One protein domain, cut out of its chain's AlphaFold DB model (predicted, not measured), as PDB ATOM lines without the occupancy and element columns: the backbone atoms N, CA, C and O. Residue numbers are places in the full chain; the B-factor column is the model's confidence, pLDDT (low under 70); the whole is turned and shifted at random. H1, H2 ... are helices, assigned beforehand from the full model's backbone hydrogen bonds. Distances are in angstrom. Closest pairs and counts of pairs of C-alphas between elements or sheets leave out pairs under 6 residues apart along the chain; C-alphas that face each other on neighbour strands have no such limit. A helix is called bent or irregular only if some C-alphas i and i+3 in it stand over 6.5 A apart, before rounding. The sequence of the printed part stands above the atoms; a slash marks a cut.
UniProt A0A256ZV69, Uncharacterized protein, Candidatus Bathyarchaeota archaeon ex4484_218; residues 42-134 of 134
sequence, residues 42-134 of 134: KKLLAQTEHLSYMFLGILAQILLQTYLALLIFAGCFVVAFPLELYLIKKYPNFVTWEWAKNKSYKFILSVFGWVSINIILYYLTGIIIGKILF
ATOM      1  N   LYS A  42      53.238  -0.587  10.021       84.44
ATOM      2  CA  LYS A  42      52.320   0.258   9.237       84.44
ATOM      3  C   LYS A  42      51.015  -0.478   8.904       84.44
ATOM      4  O   LYS A  42      49.950   0.105   9.037       84.44
ATOM      5  N   LYS A  43      51.092  -1.769   8.561       87.06
ATOM      6  CA  LYS A  43      49.903  -2.609   8.314       87.06
ATOM      7  C   LYS A  43      49.025  -2.755   9.556       87.06
ATOM      8  O   LYS A  43      47.815  -2.616   9.462       87.06
ATOM      9  N   LEU A  44      49.633  -3.016  10.714       87.31
ATOM     10  CA  LEU A  44      48.904  -3.138  11.980       87.31
ATOM     11  C   LEU A  44      48.262  -1.816  12.411       87.31
ATOM     12  O   LEU A  44      47.154  -1.831  12.939       87.31
ATOM     13  N   LEU A  45      48.936  -0.685  12.172       85.69
ATOM     14  CA  LEU A  45      48.367   0.632  12.444       85.69
ATOM     15  C   LEU A  45      47.126   0.875  11.575       85.69
ATOM     16  O   LEU A  45      46.077   1.195  12.121       85.69
ATOM     17  N   ALA A  46      47.215   0.606  10.268       81.06
ATOM     18  CA  ALA A  46      46.082   0.733   9.350       81.06
ATOM     19  C   ALA A  46      44.886  -0.149   9.762       81.06
ATOM     20  O   ALA A  46      43.759   0.332   9.809       81.06
ATOM     21  N   GLN A  47      45.111  -1.407  10.171       84.75
ATOM     22  CA  GLN A  47      43.985  -2.236  10.643       84.75
ATOM     23  C   GLN A  47      43.408  -1.751  11.972       84.75
ATOM     24  O   GLN A  47      42.212  -1.895  12.216       84.75
ATOM     25  N   THR A  48      44.228  -1.120  12.812       85.00
ATOM     26  CA  THR A  48      43.739  -0.499  14.052       85.00
ATOM     27  C   THR A  48      42.844   0.695  13.762       85.00
ATOM     28  O   THR A  48      41.847   0.885  14.453       85.00
ATOM     29  N   GLU A  49      43.117   1.446  12.698       84.44
ATOM     30  CA  GLU A  49      42.194   2.475  12.218       84.44
ATOM     31  C   GLU A  49      40.876   1.852  11.729       84.44
ATOM     32  O   GLU A  49      39.810   2.391  12.018       84.44
ATOM     33  N   HIS A  50      40.897   0.676  11.092       88.50
ATOM     34  CA  HIS A  50      39.668  -0.014  10.672       88.50
ATOM     35  C   HIS A  50      38.767  -0.443  11.839       88.50
ATOM     36  O   HIS A  50      37.543  -0.402  11.705       88.50
ATOM     37  N   LEU A  51      39.327  -0.756  13.017       89.50
ATOM     38  CA  LEU A  51      38.525  -1.010  14.225       89.50
ATOM     39  C   LEU A  51      37.635   0.183  14.595       89.50
ATOM     40  O   LEU A  51      36.514  -0.022  15.060       89.50
ATOM     41  N   SER A  52      38.084   1.420  14.350       90.62
ATOM     42  CA  SER A  52      37.268   2.611  14.614       90.62
ATOM     43  C   SER A  52      35.974   2.627  13.792       90.62
ATOM     44  O   SER A  52      34.929   3.022  14.305       90.62
ATOM     45  N   TYR A  53      35.999   2.095  12.565       91.69
ATOM     46  CA  TYR A  53      34.813   1.981  11.716       91.69
ATOM     47  C   TYR A  53      33.828   0.926  12.217       91.69
ATOM     48  O   TYR A  53      32.625   1.090  12.040       91.69
ATOM     49  N   MET A  54      34.298  -0.121  12.897       94.19
ATOM     50  CA  MET A  54      33.404  -1.064  13.573       94.19
ATOM     51  C   MET A  54      32.671  -0.392  14.736       94.19
ATOM     52  O   MET A  54      31.452  -0.515  14.833       94.19
ATOM     53  N   PHE A  55      33.370   0.382  15.573       93.56
ATOM     54  CA  PHE A  55      32.714   1.172  16.623       93.56
ATOM     55  C   PHE A  55      31.735   2.196  16.041       93.56
ATOM     56  O   PHE A  55      30.621   2.338  16.544       93.56
ATOM     57  N   LEU A  56      32.110   2.855  14.941       94.19
ATOM     58  CA  LEU A  56      31.226   3.770  14.226       94.19
ATOM     59  C   LEU A  56      29.968   3.054  13.713       94.19
ATOM     60  O   LEU A  56      28.880   3.606  13.830       94.19
ATOM     61  N   GLY A  57      30.095   1.830  13.198       94.69
ATOM     62  CA  GLY A  57      28.964   1.009  12.760       94.69
ATOM     63  C   GLY A  57      28.003   0.660  13.896       94.69
ATOM     64  O   GLY A  57      26.790   0.762  13.716       94.69
ATOM     65  N   ILE A  58      28.530   0.324  15.080       95.75
ATOM     66  CA  ILE A  58      27.714   0.080  16.282       95.75
ATOM     67  C   ILE A  58      26.926   1.345  16.643       95.75
ATOM     68  O   ILE A  58      25.706   1.295  16.792       95.75
ATOM     69  N   LEU A  59      27.606   2.491  16.739       95.25
ATOM     70  CA  LEU A  59      26.972   3.766  17.087       95.25
ATOM     71  C   LEU A  59      25.939   4.200  16.043       95.25
ATOM     72  O   LEU A  59      24.840   4.622  16.398       95.25
ATOM     73  N   ALA A  60      26.265   4.069  14.759       93.81
ATOM     74  CA  ALA A  60      25.359   4.409  13.673       93.81
ATOM     75  C   ALA A  60      24.096   3.542  13.708       93.81
ATOM     76  O   ALA A  60      22.998   4.062  13.523       93.81
ATOM     77  N   GLN A  61      24.227   2.246  14.008       95.38
ATOM     78  CA  GLN A  61      23.075   1.363  14.169       95.38
ATOM     79  C   GLN A  61      22.170   1.801  15.327       95.38
ATOM     80  O   GLN A  61      20.955   1.848  15.141       95.38
ATOM     81  N   ILE A  62      22.748   2.155  16.479       92.69
ATOM     82  CA  ILE A  62      21.999   2.608  17.664       92.69
ATOM     83  C   ILE A  62      21.246   3.916  17.376       92.69
ATOM     84  O   ILE A  62      20.101   4.076  17.791       92.69
ATOM     85  N   LEU A  63      21.877   4.855  16.665       93.50
ATOM     86  CA  LEU A  63      21.348   6.212  16.487       93.50
ATOM     87  C   LEU A  63      20.433   6.380  15.267       93.50
ATOM     88  O   LEU A  63      19.527   7.208  15.299       93.50
ATOM     89  N   LEU A  64      20.693   5.657  14.177       90.31
ATOM     90  CA  LEU A  64      20.107   5.947  12.860       90.31
ATOM     91  C   LEU A  64      19.287   4.785  12.292       90.31
ATOM     92  O   LEU A  64      18.571   4.981  11.313       90.31
ATOM     93  N   GLN A  65      19.364   3.592  12.890       88.19
ATOM     94  CA  GLN A  65      18.900   2.331  12.304       88.19
ATOM     95  C   GLN A  65      19.631   1.949  10.999       88.19
ATOM     96  O   GLN A  65      20.268   2.759  10.323       88.19
ATOM     97  N   THR A  66      19.532   0.671  10.624       90.31
ATOM     98  CA  THR A  66      20.406   0.035   9.624       90.31
ATOM     99  C   THR A  66      20.426   0.742   8.267       90.31
ATOM    100  O   THR A  66      21.498   1.028   7.739       90.31
ATOM    101  N   TYR A  67      19.264   1.036   7.679       92.00
ATOM    102  CA  TYR A  67      19.202   1.562   6.310       92.00
ATOM    103  C   TYR A  67      19.754   2.984   6.194       92.00
ATOM    104  O   TYR A  67      20.506   3.278   5.265       92.00
ATOM    105  N   LEU A  68      19.426   3.853   7.151       92.44
ATOM    106  CA  LEU A  68      19.921   5.226   7.164       92.44
ATOM    107  C   LEU A  68      21.423   5.269   7.479       92.44
ATOM    108  O   LEU A  68      22.158   6.010   6.827       92.44
ATOM    109  N   ALA A  69      21.899   4.420   8.399       92.31
ATOM    110  CA  ALA A  69      23.322   4.259   8.695       92.31
ATOM    111  C   ALA A  69      24.128   3.832   7.455       92.31
ATOM    112  O   ALA A  69      25.214   4.362   7.208       92.31
ATOM    113  N   LEU A  70      23.607   2.898   6.654       93.62
ATOM    114  CA  LEU A  70      24.245   2.470   5.405       93.62
ATOM    115  C   LEU A  70      24.233   3.572   4.342       93.62
ATOM    116  O   LEU A  70      25.236   3.762   3.657       93.62
ATOM    117  N   LEU A  71      23.127   4.309   4.213       94.31
ATOM    118  CA  LEU A  71      22.994   5.380   3.226       94.31
ATOM    119  C   LEU A  71      23.940   6.549   3.523       94.31
ATOM    120  O   LEU A  71      24.624   7.025   2.616       94.31
ATOM    121  N   ILE A  72      24.034   6.971   4.787       92.62
ATOM    122  CA  ILE A  72      24.978   8.013   5.215       92.62
ATOM    123  C   ILE A  72      26.415   7.549   4.990       92.62
ATOM    124  O   ILE A  72      27.212   8.289   4.416       92.62
ATOM    125  N   PHE A  73      26.740   6.314   5.375       93.50
ATOM    126  CA  PHE A  73      28.070   5.760   5.148       93.50
ATOM    127  C   PHE A  73      28.429   5.727   3.656       93.50
ATOM    128  O   PHE A  73      29.507   6.184   3.282       93.50
ATOM    129  N   ALA A  74      27.516   5.271   2.793       92.56
ATOM    130  CA  ALA A  74      27.720   5.276   1.348       92.56
ATOM    131  C   ALA A  74      27.927   6.700   0.802       92.56
ATOM    132  O   ALA A  74      28.853   6.922   0.022       92.56
ATOM    133  N   GLY A  75      27.125   7.674   1.245       92.44
ATOM    134  CA  GLY A  75      27.278   9.080   0.865       92.44
ATOM    135  C   GLY A  75      28.639   9.655   1.267       92.44
ATOM    136  O   GLY A  75      29.342  10.225   0.432       92.44
ATOM    137  N   CYS A  76      29.055   9.431   2.515       91.81
ATOM    138  CA  CYS A  76      30.380   9.820   2.997       91.81
ATOM    139  C   CYS A  76      31.489   9.159   2.175       91.81
ATOM    140  O   CYS A  76      32.450   9.824   1.798       91.81
ATOM    141  N   PHE A  77      31.344   7.875   1.853       88.75
ATOM    142  CA  PHE A  77      32.340   7.121   1.100       88.75
ATOM    143  C   PHE A  77      32.507   7.647  -0.334       88.75
ATOM    144  O   PHE A  77      33.634   7.830  -0.798       88.75
ATOM    145  N   VAL A  78      31.402   7.967  -1.017       89.44
ATOM    146  CA  VAL A  78      31.405   8.542  -2.377       89.44
ATOM    147  C   VAL A  78      32.119   9.895  -2.429       89.44
ATOM    148  O   VAL A  78      32.749  10.204  -3.438       89.44
ATOM    149  N   VAL A  79      32.060  10.688  -1.355       90.25
ATOM    150  CA  VAL A  79      32.737  11.994  -1.270       90.25
ATOM    151  C   VAL A  79      34.189  11.854  -0.801       90.25
ATOM    152  O   VAL A  79      35.089  12.465  -1.378       90.25
ATOM    153  N   ALA A  80      34.438  11.037   0.223       87.75
ATOM    154  CA  ALA A  80      35.762  10.866   0.816       87.75
ATOM    155  C   ALA A  80      36.737  10.179  -0.148       87.75
ATOM    156  O   ALA A  80      37.888  10.596  -0.254       87.75
ATOM    157  N   PHE A  81      36.278   9.181  -0.908       85.19
ATOM    158  CA  PHE A  81      37.123   8.424  -1.832       85.19
ATOM    159  C   PHE A  81      37.835   9.294  -2.894       85.19
ATOM    160  O   PHE A  81      39.066   9.242  -2.982       85.19
ATOM    161  N   PRO A  82      37.139  10.124  -3.702       86.06
ATOM    162  CA  PRO A  82      37.805  10.992  -4.674       86.06
ATOM    163  C   PRO A  82      38.663  12.069  -4.001       86.06
ATOM    164  O   PRO A  82      39.723  12.420  -4.528       86.06
ATOM    165  N   LEU A  83      38.243  12.564  -2.832       87.69
ATOM    166  CA  LEU A  83      39.000  13.553  -2.071       87.69
ATOM    167  C   LEU A  83      40.338  12.979  -1.586       87.69
ATOM    168  O   LEU A  83      41.375  13.610  -1.790       87.69
ATOM    169  N   GLU A  84      40.348  11.773  -1.016       85.12
ATOM    170  CA  GLU A  84      41.580  11.110  -0.579       85.12
ATOM    171  C   GLU A  84      42.535  10.851  -1.746       85.12
ATOM    172  O   GLU A  84      43.728  11.154  -1.653       85.12
ATOM    173  N   LEU A  85      42.020  10.372  -2.883       84.19
ATOM    174  CA  LEU A  85      42.838  10.157  -4.079       84.19
ATOM    175  C   LEU A  85      43.479  11.450  -4.596       84.19
ATOM    176  O   LEU A  85      44.638  11.436  -5.027       84.19
ATOM    177  N   TYR A  86      42.743  12.563  -4.558       85.88
ATOM    178  CA  TYR A  86      43.267  13.877  -4.921       85.88
ATOM    179  C   TYR A  86      44.359  14.332  -3.947       85.88
ATOM    180  O   TYR A  86      45.456  14.719  -4.367       85.88
ATOM    181  N   LEU A  87      44.082  14.257  -2.645       85.38
ATOM    182  CA  LEU A  87      44.979  14.754  -1.609       85.38
ATOM    183  C   LEU A  87      46.298  13.979  -1.551       85.38
ATOM    184  O   LEU A  87      47.358  14.601  -1.468       85.38
ATOM    185  N   ILE A  88      46.261  12.655  -1.717       84.62
ATOM    186  CA  ILE A  88      47.461  11.805  -1.798       84.62
ATOM    187  C   ILE A  88      48.438  12.286  -2.860       84.62
ATOM    188  O   ILE A  88      49.657  12.212  -2.693       84.62
ATOM    189  N   LYS A  89      47.904  12.758  -3.984       78.56
ATOM    190  CA  LYS A  89      48.708  13.178  -5.127       78.56
ATOM    191  C   LYS A  89      49.201  14.598  -5.001       78.56
ATOM    192  O   LYS A  89      50.324  14.877  -5.412       78.56
ATOM    193  N   LYS A  90      48.391  15.467  -4.406       84.50
ATOM    194  CA  LYS A  90      48.762  16.856  -4.159       84.50
ATOM    195  C   LYS A  90      49.767  17.002  -3.013       84.50
ATOM    196  O   LYS A  90      50.633  17.868  -3.081       84.50
ATOM    197  N   TYR A  91      49.688  16.145  -1.995       84.12
ATOM    198  CA  TYR A  91      50.474  16.262  -0.763       84.12
ATOM    199  C   TYR A  91      51.156  14.938  -0.358       84.12
ATOM    200  O   TYR A  91      50.986  14.463   0.763       84.12
ATOM    201  N   PRO A  92      52.006  14.343  -1.212       70.75
ATOM    202  CA  PRO A  92      52.566  13.000  -0.998       70.75
ATOM    203  C   PRO A  92      53.518  12.871   0.208       70.75
ATOM    204  O   PRO A  92      53.956  11.768   0.527       70.75
ATOM    205  N   ASN A  93      53.879  13.983   0.856       75.56
ATOM    206  CA  ASN A  93      54.740  14.004   2.043       75.56
ATOM    207  C   ASN A  93      53.952  14.008   3.363       75.56
ATOM    208  O   ASN A  93      54.569  14.001   4.426       75.56
ATOM    209  N   PHE A  94      52.616  14.037   3.325       73.94
ATOM    210  CA  PHE A  94      51.814  13.920   4.541       73.94
ATOM    211  C   PHE A  94      51.954  12.508   5.128       73.94
ATOM    212  O   PHE A  94      51.953  11.528   4.381       73.94
ATOM    213  N   VAL A  95      52.069  12.392   6.456       69.62
ATOM    214  CA  VAL A  95      52.413  11.133   7.151       69.62
ATOM    215  C   VAL A  95      51.468   9.989   6.768       69.62
ATOM    216  O   VAL A  95      51.920   8.879   6.485       69.62
ATOM    217  N   THR A  96      50.170  10.274   6.658       70.75
ATOM    218  CA  THR A  96      49.133   9.309   6.258       70.75
ATOM    219  C   THR A  96      49.336   8.752   4.844       70.75
ATOM    220  O   THR A  96      48.946   7.622   4.560       70.75
ATOM    221  N   TRP A  97      49.975   9.508   3.949       78.38
ATOM    222  CA  TRP A  97      50.108   9.185   2.522       78.38
ATOM    223  C   TRP A  97      51.536   8.854   2.099       78.38
ATOM    224  O   TRP A  97      51.792   8.585   0.925       78.38
ATOM    225  N   GLU A  98      52.464   8.792   3.051       78.19
ATOM    226  CA  GLU A  98      53.868   8.459   2.803       78.19
ATOM    227  C   GLU A  98      54.014   7.118   2.053       78.19
ATOM    228  O   GLU A  98      54.908   6.937   1.227       78.19
ATOM    229  N   TRP A  99      53.090   6.177   2.277       81.31
ATOM    230  CA  TRP A  99      53.060   4.887   1.585       81.31
ATOM    231  C   TRP A  99      52.804   4.994   0.075       81.31
ATOM    232  O   TRP A  99      53.160   4.072  -0.665       81.31
ATOM    233  N   ALA A 100      52.178   6.079  -0.383       83.31
ATOM    234  CA  ALA A 100      51.853   6.342  -1.782       83.31
ATOM    235  C   ALA A 100      52.965   7.119  -2.511       83.31
ATOM    236  O   ALA A 100      52.910   7.283  -3.737       83.31
ATOM    237  N   LYS A 101      53.998   7.571  -1.787       82.50
ATOM    238  CA  LYS A 101      55.132   8.307  -2.352       82.50
ATOM    239  C   LYS A 101      55.831   7.478  -3.432       82.50
ATOM    240  O   LYS A 101      56.135   6.300  -3.241       82.50
ATOM    241  N   ASN A 102      56.080   8.100  -4.585       84.19
ATOM    242  CA  ASN A 102      56.691   7.476  -5.767       84.19
ATOM    243  C   ASN A 102      55.917   6.262  -6.328       84.19
ATOM    244  O   ASN A 102      56.492   5.431  -7.032       84.19
ATOM    245  N   LYS A 103      54.616   6.131  -6.029       85.00
ATOM    246  CA  LYS A 103      53.755   5.077  -6.584       85.00
ATOM    247  C   LYS A 103      52.871   5.599  -7.722       85.00
ATOM    248  O   LYS A 103      52.445   6.760  -7.757       85.00
ATOM    249  N   SER A 104      52.566   4.715  -8.672       88.19
ATOM    250  CA  SER A 104      51.634   5.010  -9.766       88.19
ATOM    251  C   SER A 104      50.192   5.102  -9.256       88.19
ATOM    252  O   SER A 104      49.841   4.497  -8.245       88.19
ATOM    253  N   TYR A 105      49.324   5.826  -9.971       84.75
ATOM    254  CA  TYR A 105      47.893   5.894  -9.635       84.75
ATOM    255  C   TYR A 105      47.237   4.514  -9.595       84.75
ATOM    256  O   TYR A 105      46.480   4.224  -8.679       84.75
ATOM    257  N   LYS A 106      47.582   3.637 -10.546       87.56
ATOM    258  CA  LYS A 106      47.083   2.257 -10.589       87.56
ATOM    259  C   LYS A 106      47.428   1.487  -9.313       87.56
ATOM    260  O   LYS A 106      46.599   0.748  -8.794       87.56
ATOM    261  N   PHE A 107      48.644   1.675  -8.802       87.31
ATOM    262  CA  PHE A 107      49.076   1.052  -7.559       87.31
ATOM    263  C   PHE A 107      48.306   1.600  -6.354       87.31
ATOM    264  O   PHE A 107      47.785   0.825  -5.557       87.31
ATOM    265  N   ILE A 108      48.188   2.928  -6.260       86.06
ATOM    266  CA  ILE A 108      47.457   3.607  -5.183       86.06
ATOM    267  C   ILE A 108      46.001   3.135  -5.160       86.06
ATOM    268  O   ILE A 108      45.540   2.673  -4.125       86.06
ATOM    269  N   LEU A 109      45.322   3.138  -6.309       86.00
ATOM    270  CA  LEU A 109      43.949   2.649  -6.452       86.00
ATOM    271  C   LEU A 109      43.790   1.188  -6.023       86.00
ATOM    272  O   LEU A 109      42.795   0.843  -5.397       86.00
ATOM    273  N   SER A 110      44.765   0.327  -6.322       85.44
ATOM    274  CA  SER A 110      44.712  -1.075  -5.898       85.44
ATOM    275  C   SER A 110      44.791  -1.229  -4.380       85.44
ATOM    276  O   SER A 110      44.096  -2.082  -3.829       85.44
ATOM    277  N   VAL A 111      45.640  -0.444  -3.710       85.00
ATOM    278  CA  VAL A 111      45.734  -0.442  -2.242       85.00
ATOM    279  C   VAL A 111      44.462   0.155  -1.643       85.00
ATOM    280  O   VAL A 111      43.889  -0.437  -0.734       85.00
ATOM    281  N   PHE A 112      43.966   1.256  -2.213       85.06
ATOM    282  CA  PHE A 112      42.698   1.870  -1.822       85.06
ATOM    283  C   PHE A 112      41.527   0.913  -1.925       85.06
ATOM    284  O   PHE A 112      40.750   0.826  -0.987       85.06
ATOM    285  N   GLY A 113      41.402   0.174  -3.025       84.31
ATOM    286  CA  GLY A 113      40.329  -0.801  -3.194       84.31
ATOM    287  C   GLY A 113      40.345  -1.862  -2.092       84.31
ATOM    288  O   GLY A 113      39.299  -2.194  -1.544       84.31
ATOM    289  N   TRP A 114      41.530  -2.341  -1.706       83.50
ATOM    290  CA  TRP A 114      41.674  -3.273  -0.588       83.50
ATOM    291  C   TRP A 114      41.281  -2.640   0.759       83.50
ATOM    292  O   TRP A 114      40.478  -3.221   1.489       83.50
ATOM    293  N   VAL A 115      41.784  -1.438   1.060       85.69
ATOM    294  CA  VAL A 115      41.442  -0.681   2.281       85.69
ATOM    295  C   VAL A 115      39.935  -0.421   2.362       85.69
ATOM    296  O   VAL A 115      39.312  -0.687   3.381       85.69
ATOM    297  N   SER A 116      39.333  -0.004   1.253       87.38
ATOM    298  CA  SER A 116      37.901   0.284   1.124       87.38
ATOM    299  C   SER A 116      37.045  -0.925   1.487       87.38
ATOM    300  O   SER A 116      36.113  -0.811   2.276       87.38
ATOM    301  N   ILE A 117      37.389  -2.101   0.949       88.25
ATOM    302  CA  ILE A 117      36.690  -3.351   1.266       88.25
ATOM    303  C   ILE A 117      36.793  -3.657   2.763       88.25
ATOM    304  O   ILE A 117      35.790  -4.016   3.371       88.25
ATOM    305  N   ASN A 118      37.972  -3.479   3.368       89.12
ATOM    306  CA  ASN A 118      38.153  -3.704   4.803       89.12
ATOM    307  C   ASN A 118      37.300  -2.735   5.628       89.12
ATOM    308  O   ASN A 118      36.533  -3.187   6.472       89.12
ATOM    309  N   ILE A 119      37.352  -1.431   5.344       89.88
ATOM    310  CA  ILE A 119      36.542  -0.419   6.039       89.88
ATOM    311  C   ILE A 119      35.050  -0.771   5.983       89.88
ATOM    312  O   ILE A 119      34.378  -0.756   7.015       89.88
ATOM    313  N   ILE A 120      34.540  -1.136   4.801       92.25
ATOM    314  CA  ILE A 120      33.140  -1.540   4.619       92.25
ATOM    315  C   ILE A 120      32.816  -2.765   5.483       92.25
ATOM    316  O   ILE A 120      31.804  -2.766   6.180       92.25
ATOM    317  N   LEU A 121      33.662  -3.797   5.466       93.06
ATOM    318  CA  LEU A 121      33.434  -5.016   6.247       93.06
ATOM    319  C   LEU A 121      33.440  -4.740   7.753       93.06
ATOM    320  O   LEU A 121      32.537  -5.198   8.447       93.06
ATOM    321  N   TYR A 122      34.391  -3.944   8.248       93.88
ATOM    322  CA  TYR A 122      34.438  -3.532   9.652       93.88
ATOM    323  C   TYR A 122      33.182  -2.751  10.058       93.88
ATOM    324  O   TYR A 122      32.578  -3.054  11.087       93.88
ATOM    325  N   TYR A 123      32.747  -1.794   9.233       94.75
ATOM    326  CA  TYR A 123      31.532  -1.021   9.483       94.75
ATOM    327  C   TYR A 123      30.274  -1.902   9.509       94.75
ATOM    328  O   TYR A 123      29.468  -1.803  10.436       94.75
ATOM    329  N   LEU A 124      30.132  -2.819   8.544       95.06
ATOM    330  CA  LEU A 124      29.019  -3.771   8.491       95.06
ATOM    331  C   LEU A 124      29.000  -4.706   9.702       95.06
ATOM    332  O   LEU A 124      27.939  -4.926  10.284       95.06
ATOM    333  N   THR A 125      30.158  -5.226  10.110       94.50
ATOM    334  CA  THR A 125      30.277  -6.012  11.344       94.50
ATOM    335  C   THR A 125      29.830  -5.195  12.553       94.50
ATOM    336  O   THR A 125      29.070  -5.704  13.373       94.50
ATOM    337  N   GLY A 126      30.217  -3.920  12.628       94.81
ATOM    338  CA  GLY A 126      29.751  -2.996  13.658       94.81
ATOM    339  C   GLY A 126      28.230  -2.841  13.687       94.81
ATOM    340  O   GLY A 126      27.617  -2.986  14.742       94.81
ATOM    341  N   ILE A 127      27.604  -2.625  12.528       95.94
ATOM    342  CA  ILE A 127      26.140  -2.547  12.408       95.94
ATOM    343  C   ILE A 127      25.472  -3.836  12.895       95.94
ATOM    344  O   ILE A 127      24.494  -3.780  13.639       95.94
ATOM    345  N   ILE A 128      25.984  -5.000  12.487       94.94
ATOM    346  CA  ILE A 128      25.432  -6.301  12.889       94.94
ATOM    347  C   ILE A 128      25.530  -6.477  14.406       94.94
ATOM    348  O   ILE A 128      24.540  -6.848  15.032       94.94
ATOM    349  N   ILE A 129      26.688  -6.172  14.998       94.44
ATOM    350  CA  ILE A 129      26.884  -6.210  16.453       94.44
ATOM    351  C   ILE A 129      25.889  -5.271  17.140       94.44
ATOM    352  O   ILE A 129      25.188  -5.697  18.053       94.44
ATOM    353  N   GLY A 130      25.782  -4.024  16.672       93.31
ATOM    354  CA  GLY A 130      24.843  -3.044  17.212       93.31
ATOM    355  C   GLY A 130      23.401  -3.547  17.182       93.31
ATOM    356  O   GLY A 130      22.711  -3.430  18.181       93.31
ATOM    357  N   LYS A 131      22.981  -4.185  16.084       93.19
ATOM    358  CA  LYS A 131      21.620  -4.711  15.897       93.19
ATOM    359  C   LYS A 131      21.316  -5.932  16.768       93.19
ATOM    360  O   LYS A 131      20.162  -6.198  17.073       93.19
ATOM    361  N   ILE A 132      22.331  -6.737  17.084       94.25
ATOM    362  CA  ILE A 132      22.176  -7.900  17.968       94.25
ATOM    363  C   ILE A 132      22.074  -7.447  19.429       94.25
ATOM    364  O   ILE A 132      21.377  -8.084  20.213       94.25
ATOM    365  N   LEU A 133      22.790  -6.380  19.797       91.81
ATOM    366  CA  LEU A 133      22.896  -5.915  21.179       91.81
ATOM    367  C   LEU A 133      21.828  -4.885  21.586       91.81
ATOM    368  O   LEU A 133      21.538  -4.798  22.779       91.81
ATOM    369  N   PHE A 134      21.272  -4.119  20.641       82.75
ATOM    370  CA  PHE A 134      20.332  -3.013  20.872       82.75
ATOM    371  C   PHE A 134      19.201  -3.018  19.839       82.75
ATOM    372  O   PHE A 134      18.059  -2.701  20.239       82.75
TER     373      PHE A 134
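Overview. This is residues 42 to 134 of the 134 residues of an uncharacterized protein of Candidatus Bathyarchaeota archaeon ex4484_218 (UniProt A0A256ZV69). Three long helices, H1, H2 and H4, make a loosely splayed up-and-down bundle: H1 and H2 form a V-shaped helical hairpin joined at one end, and H4 runs along the bundle, packing mainly on H1. At the other end, where H1 and H2 have spread apart, the small helix H3 sits near the end of H2 and the beginning of H4. The printed part has 93 residues, with four named helices in the order H1, H2, H3, H4 and no named strand; the class is all helix. The outline is elongated, 46 by 26 by 19 A, and the whole is only just compact, close to loose, with a radius of gyration of the C-alphas of 14.7 A.

Arrangement. The longest helix by residues is H4, residues 105 to 133. With its residues 118 to 131 alone it touches H1, residues 42 to 64; the closest C-alphas are those of Met 54 and Gly 126, 4.1 A apart. These two run the same way at a steep tilt of 42 degrees. H2, residues 66 to 90, only just touches H4, with 3 pairs of C-alphas within 8 A; the closest are those of Thr 66 and Ile 127, 6.9 A apart. They run opposite ways at a shallow tilt of 24 degrees. H1 and H2 are a hairpin and touch through residues 57 to 61 and 66 to 69 alone, with the C-alphas of Ala 60 and Ala 69 closest at 5.4 A. Their shallow tilt of 34 degrees, opposite ways, is only just short of steep. H3, residues 95 to 100, is close to H2 but not clearly touching, with the C-alphas of Ile 88 and Trp 97 closest at 5.7 A. It is also close to H4 but not clearly touching, with those of Ala 100 and Ile 108 closest at 6.2 A. H1 and H3 are apart. Every O i to N i+4 pair of H4 is within hydrogen-bond range, against 17 of 19 in H1, 19 of 21 in H2 and 0 of 2 in H3, where 2 of 3 O i to N i+3 pairs are.

Along the chain. H4 is 41.4 A long from first to last C-alpha and ends at C-alpha 133 (22.896, -5.915, 21.179). H2 is 35.7 A long, with a kink of 28 degrees near residue 80; it is neither bent nor irregular, but only just: C-alphas 79 and 82 are 6.2 A apart. H1 is 32.9 A long and begins at C-alpha 42 (52.320, 0.258, 9.237). H3 is irregular, with C-alphas 96 and 99 7.5 A apart.

Size, cuts and confidence. The C-alphas of Asn 102 and Phe 134, the two farthest apart, are 46.3 A apart. The printed part has no cut, and its three links are tight. Its mean pLDDT is 88.0, and residue 95 alone is under 70.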